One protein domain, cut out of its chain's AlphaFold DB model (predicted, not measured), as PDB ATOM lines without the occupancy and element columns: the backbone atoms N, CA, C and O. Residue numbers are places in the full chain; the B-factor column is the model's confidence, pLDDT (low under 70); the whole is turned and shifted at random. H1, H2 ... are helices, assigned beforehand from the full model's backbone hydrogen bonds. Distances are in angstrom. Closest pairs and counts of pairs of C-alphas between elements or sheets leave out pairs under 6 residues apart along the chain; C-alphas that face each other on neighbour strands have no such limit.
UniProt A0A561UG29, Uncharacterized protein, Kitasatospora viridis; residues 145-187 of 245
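Overview. This is residues 145 to 187 of the 245 residues of an uncharacterized protein of Kitasatospora viridis (UniProt A0A561UG29). There is little regular structure here: a small hairpin of two short helices, H1 and H2, side by side, with a long unnamed stretch before H1 that swings out in a wide loop, where residues 151 to 159 stick out. The printed part has 43 residues, with H1 then H2 along the chain and no named strand; the class is all helix, though the named elements hold only 16 residues. The whole is compact, with a radius of gyration of the C-alphas of 10.4 A, and flat, spanning 30 by 22 by 12 A.

Along the chain. Residues 145 to 161 hold no named element. H1, residues 162 to 168, begins at C-alpha 162 (108.385, 122.922, 165.775) and is 9.9 A long from first to last C-alpha. H2, residues 174 to 182, is 12.2 A long and ends at C-alpha 182 (110.221, 125.216, 154.856).

Arrangement. H1 and H2 touch, and the closest C-alphas, those of Arg 163 and Leu 181, are 5.3 A apart. They form a helical hairpin with a tight link, at a shallow tilt of 11 degrees, opposite ways. In H1 and H2 every O i to N i+4 pair is within hydrogen-bond range.

Size, cuts and confidence. The two C-alphas farthest apart, those of Arg 157 and Asp 187, are 30.1 A apart. The printed part has no cut. Residues 148 to 159 have pLDDT under 70.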
ATOM      1  N   PRO A 145     112.718 144.954 156.793       89.81
ATOM      2  CA  PRO A 145     112.238 144.761 158.149       89.81
ATOM      3  C   PRO A 145     111.536 143.419 158.351       89.81
ATOM      4  O   PRO A 145     110.983 142.816 157.423       89.81
ATOM      5  N   ALA A 146     111.577 142.933 159.587       87.25
ATOM      6  CA  ALA A 146     110.861 141.739 159.972       87.25
ATOM      7  C   ALA A 146     109.381 141.891 159.635       87.25
ATOM      8  O   ALA A 146     108.769 142.934 159.883       87.25
ATOM      9  N   ALA A 147     108.804 140.822 159.090       78.19
ATOM     10  CA  ALA A 147     107.364 140.767 158.939       78.19
ATOM     11  C   ALA A 147     106.757 140.922 160.337       78.19
ATOM     12  O   ALA A 147     107.201 140.253 161.277       78.19
ATOM     13  N   ALA A 148     105.772 141.813 160.475       66.06
ATOM     14  CA  ALA A 148     105.080 141.984 161.740       66.06
ATOM     15  C   ALA A 148     104.627 140.601 162.236       66.06
ATOM     16  O   ALA A 148     104.059 139.829 161.446       66.06
ATOM     17  N   PRO A 149     104.900 140.240 163.503       56.78
ATOM     18  CA  PRO A 149     104.374 138.999 164.035       56.78
ATOM     19  C   PRO A 149     102.859 139.034 163.844       56.78
ATOM     20  O   PRO A 149     102.215 140.038 164.154       56.78
ATOM     21  N   LYS A 150     102.278 137.953 163.311       56.12
ATOM     22  CA  LYS A 150     100.822 137.803 163.198       56.12
ATOM     23  C   LYS A 150     100.242 137.585 164.600       56.12
ATOM     24  O   LYS A 150      99.727 136.523 164.905       56.12
ATOM     25  N   ALA A 151     100.382 138.555 165.495       50.31
ATOM     26  CA  ALA A 151      99.980 138.445 166.886       50.31
ATOM     27  C   ALA A 151      98.461 138.614 167.008       50.31
ATOM     28  O   ALA A 151      97.949 139.649 167.423       50.31
ATOM     29  N   GLY A 152      97.716 137.567 166.663       47.50
ATOM     30  CA  GLY A 152      96.375 137.390 167.196       47.50
ATOM     31  C   GLY A 152      96.480 136.791 168.597       47.50
ATOM     32  O   GLY A 152      97.031 135.703 168.749       47.50
ATOM     33  N   LYS A 153      95.879 137.425 169.616       48.34
ATOM     34  CA  LYS A 153      95.730 136.886 170.992       48.34
ATOM     35  C   LYS A 153      95.176 135.442 171.052       48.34
ATOM     36  O   LYS A 153      95.280 134.783 172.080       48.34
ATOM     37  N   LYS A 154      94.619 134.921 169.951       48.44
ATOM     38  CA  LYS A 154      94.145 133.535 169.790       48.44
ATOM     39  C   LYS A 154      95.244 132.500 169.487       48.44
ATOM     40  O   LYS A 154      94.967 131.308 169.568       48.44
ATOM     41  N   GLN A 155      96.470 132.906 169.150       51.44
ATOM     42  CA  GLN A 155      97.520 131.976 168.708       51.44
ATOM     43  C   GLN A 155      98.270 131.298 169.865       51.44
ATOM     44  O   GLN A 155      98.787 130.200 169.685       51.44
ATOM     45  N   ALA A 156      98.208 131.861 171.078       52.31
ATOM     46  CA  ALA A 156      98.775 131.266 172.296       52.31
ATOM     47  C   ALA A 156      98.151 129.905 172.685       52.31
ATOM     48  O   ALA A 156      98.683 129.209 173.543       52.31
ATOM     49  N   ARG A 157      97.026 129.511 172.063       54.00
ATOM     50  CA  ARG A 157      96.344 128.226 172.304       54.00
ATOM     51  C   ARG A 157      96.531 127.188 171.193       54.00
ATOM     52  O   ARG A 157      96.065 126.062 171.348       54.00
ATOM     53  N   ARG A 158      97.183 127.521 170.073       61.38
ATOM     54  CA  ARG A 158      97.496 126.523 169.038       61.38
ATOM     55  C   ARG A 158      98.791 125.811 169.411       61.38
ATOM     56  O   ARG A 158      99.760 126.457 169.788       61.38
ATOM     57  N   ARG A 159      98.811 124.482 169.283       58.38
ATOM     58  CA  ARG A 159     100.057 123.705 169.295       58.38
ATOM     59  C   ARG A 159     100.860 124.131 168.068       58.38
ATOM     60  O   ARG A 159     100.604 123.653 166.970       58.38
ATOM     61  N   VAL A 160     101.741 125.104 168.260       72.44
ATOM     62  CA  VAL A 160     102.635 125.615 167.225       72.44
ATOM     63  C   VAL A 160     103.585 124.478 166.849       72.44
ATOM     64  O   VAL A 160     104.233 123.899 167.725       72.44
ATOM     65  N   GLY A 161     103.636 124.107 165.568       83.25
ATOM     66  CA  GLY A 161     104.568 123.075 165.110       83.25
ATOM     67  C   GLY A 161     106.023 123.502 165.367       83.25
ATOM     68  O   GLY A 161     106.304 124.698 165.438       83.25
ATOM     69  N   PRO A 162     106.994 122.575 165.458       84.56
ATOM     70  CA  PRO A 162     108.385 122.922 165.775       84.56
ATOM     71  C   PRO A 162     108.994 123.951 164.804       84.56
ATOM     72  O   PRO A 162     109.785 124.798 165.214       84.56
ATOM     73  N   ARG A 163     108.592 123.927 163.525       84.88
ATOM     74  CA  ARG A 163     109.039 124.896 162.507       84.88
ATOM     75  C   ARG A 163     108.404 126.273 162.670       84.88
ATOM     76  O   ARG A 163     109.086 127.279 162.519       84.88
ATOM     77  N   GLU A 164     107.120 126.322 163.003       85.81
ATOM     78  CA  GLU A 164     106.429 127.578 163.296       85.81
ATOM     79  C   GLU A 164     107.006 128.214 164.568       85.81
ATOM     80  O   GLU A 164     107.320 129.400 164.571       85.81
ATOM     81  N   ALA A 165     107.281 127.408 165.598       85.12
ATOM     82  CA  ALA A 165     107.898 127.868 166.837       85.12
ATOM     83  C   ALA A 165     109.311 128.418 166.584       85.12
ATOM     84  O   ALA A 165     109.688 129.445 167.146       85.12
ATOM     85  N   ALA A 166     110.085 127.777 165.701       84.75
ATOM     86  CA  ALA A 166     111.383 128.289 165.269       84.75
ATOM     87  C   ALA A 166     111.264 129.611 164.489       84.75
ATOM     88  O   ALA A 166     112.039 130.532 164.747       84.75
ATOM     89  N   ALA A 167     110.288 129.726 163.582       86.25
ATOM     90  CA  ALA A 167     110.042 130.928 162.782       86.25
ATOM     91  C   ALA A 167     109.517 132.115 163.612       86.25
ATOM     92  O   ALA A 167     109.726 133.266 163.230       86.25
ATOM     93  N   ASP A 168     108.842 131.841 164.731       86.06
ATOM     94  CA  ASP A 168     108.309 132.846 165.658       86.06
ATOM     95  C   ASP A 168     109.304 133.235 166.764       86.06
ATOM     96  O   ASP A 168     109.144 134.273 167.405       86.06
ATOM     97  N   ARG A 169     110.368 132.447 166.980       85.12
ATOM     98  CA  ARG A 169     111.358 132.686 168.046       85.12
ATOM     99  C   ARG A 169     112.154 133.980 167.864       85.12
ATOM    100  O   ARG A 169     112.658 134.531 168.842       85.12
ATOM    101  N   ARG A 170     112.352 134.425 166.622       87.00
ATOM    102  CA  ARG A 170     113.155 135.606 166.281       87.00
ATOM    103  C   ARG A 170     112.435 136.431 165.211       87.00
ATOM    104  O   ARG A 170     111.912 135.838 164.269       87.00
ATOM    105  N   PRO A 171     112.460 137.774 165.288       90.69
ATOM    106  CA  PRO A 171     111.997 138.616 164.191       90.69
ATOM    107  C   PRO A 171     112.776 138.297 162.912       90.69
ATOM    108  O   PRO A 171     114.006 138.240 162.922       90.69
ATOM    109  N   ALA A 172     112.073 138.069 161.808       91.69
ATOM    110  CA  ALA A 172     112.676 137.711 160.532       91.69
ATOM    111  C   ALA A 172     111.918 138.380 159.387       91.69
ATOM    112  O   ALA A 172     110.691 138.503 159.437       91.69
ATOM    113  N   CYS A 173     112.639 138.798 158.344       93.62
ATOM    114  CA  CYS A 173     111.996 139.232 157.108       93.62
ATOM    115  C   CYS A 173     111.197 138.071 156.502       93.62
ATOM    116  O   CYS A 173     111.431 136.899 156.819       93.62
ATOM    117  N   GLU A 174     110.265 138.381 155.603       93.31
ATOM    118  CA  GLU A 174     109.373 137.369 155.033       93.31
ATOM    119  C   GLU A 174     110.130 136.204 154.376       93.31
ATOM    120  O   GLU A 174     109.767 135.043 154.565       93.31
ATOM    121  N   ALA A 175     111.227 136.491 153.668       93.62
ATOM    122  CA  ALA A 175     112.047 135.471 153.019       93.62
ATOM    123  C   ALA A 175     112.720 134.526 154.031       93.62
ATOM    124  O   ALA A 175     112.586 133.308 153.910       93.62
ATOM    125  N   CYS A 176     113.388 135.065 155.058       92.94
ATOM    126  CA  CYS A 176     114.026 134.250 156.096       92.94
ATOM    127  C   CYS A 176     112.986 133.461 156.903       92.94
ATOM    128  O   CYS A 176     113.208 132.295 157.218       92.94
ATOM    129  N   ARG A 177     111.823 134.059 157.188       93.25
ATOM    130  CA  ARG A 177     110.711 133.363 157.847       93.25
ATOM    131  C   ARG A 177     110.217 132.182 157.007       93.25
ATOM    132  O   ARG A 177     110.029 131.092 157.543       93.25
ATOM    133  N   ARG A 178     110.025 132.383 155.699       92.88
ATOM    134  CA  ARG A 178     109.594 131.333 154.765       92.88
ATOM    135  C   ARG A 178     110.595 130.179 154.707       92.88
ATOM    136  O   ARG A 178     110.169 129.032 154.760       92.88
ATOM    137  N   ALA A 179     111.895 130.480 154.678       92.44
ATOM    138  CA  ALA A 179     112.947 129.465 154.719       92.44
ATOM    139  C   ALA A 179     112.851 128.601 155.989       92.44
ATOM    140  O   ALA A 179     112.794 127.378 155.903       92.44
ATOM    141  N   VAL A 180     112.709 129.224 157.167       90.44
ATOM    142  CA  VAL A 180     112.562 128.486 158.437       90.44
ATOM    143  C   VAL A 180     111.306 127.605 158.440       90.44
ATOM    144  O   VAL A 180     111.366 126.447 158.857       90.44
ATOM    145  N   LEU A 181     110.178 128.108 157.929       90.69
ATOM    146  CA  LEU A 181     108.939 127.327 157.805       90.69
ATOM    147  C   LEU A 181     109.087 126.135 156.845       90.69
ATOM    148  O   LEU A 181     108.534 125.064 157.102       90.69
ATOM    149  N   ALA A 182     109.877 126.292 155.781       91.44
ATOM    150  CA  ALA A 182     110.221 125.216 154.856       91.44
ATOM    151  C   ALA A 182     111.216 124.196 155.452       91.44
ATOM    152  O   ALA A 182     111.389 123.113 154.899       91.44
ATOM    153  N   GLY A 183     111.822 124.487 156.610       88.88
ATOM    154  CA  GLY A 183     112.904 123.681 157.181       88.88
ATOM    155  C   GLY A 183     114.257 123.917 156.503       88.88
ATOM    156  O   GLY A 183     115.161 123.097 156.638       88.88
ATOM    157  N   GLU A 184     114.391 125.022 155.774       90.69
ATOM    158  CA  GLU A 184     115.618 125.450 155.114       90.69
ATOM    159  C   GLU A 184     116.420 126.411 156.001       90.69
ATOM    160  O   GLU A 184     115.892 127.046 156.921       90.69
ATOM    161  N   LEU A 185     117.715 126.546 155.707       86.94
ATOM    162  CA  LEU A 185     118.550 127.551 156.353       86.94
ATOM    163  C   LEU A 185     118.165 128.941 155.813       86.94
ATOM    164  O   LEU A 185     118.202 129.135 154.595       86.94
ATOM    165  N   PRO A 186     117.812 129.913 156.674       91.69
ATOM    166  CA  PRO A 186     117.612 131.283 156.229       91.69
ATOM    167  C   PRO A 186     118.925 131.869 155.701       91.69
ATOM    168  O   PRO A 186     120.015 131.399 156.023       91.69
ATOM    169  N   ASP A 187     118.813 132.928 154.910       91.06
ATOM    170  CA  ASP A 187     119.974 133.716 154.514       91.06
ATOM    171  C   ASP A 187     120.475 134.525 155.724       91.06
ATOM    172  O   ASP A 187     119.695 135.226 156.382       91.06
TER     173      ASP A 187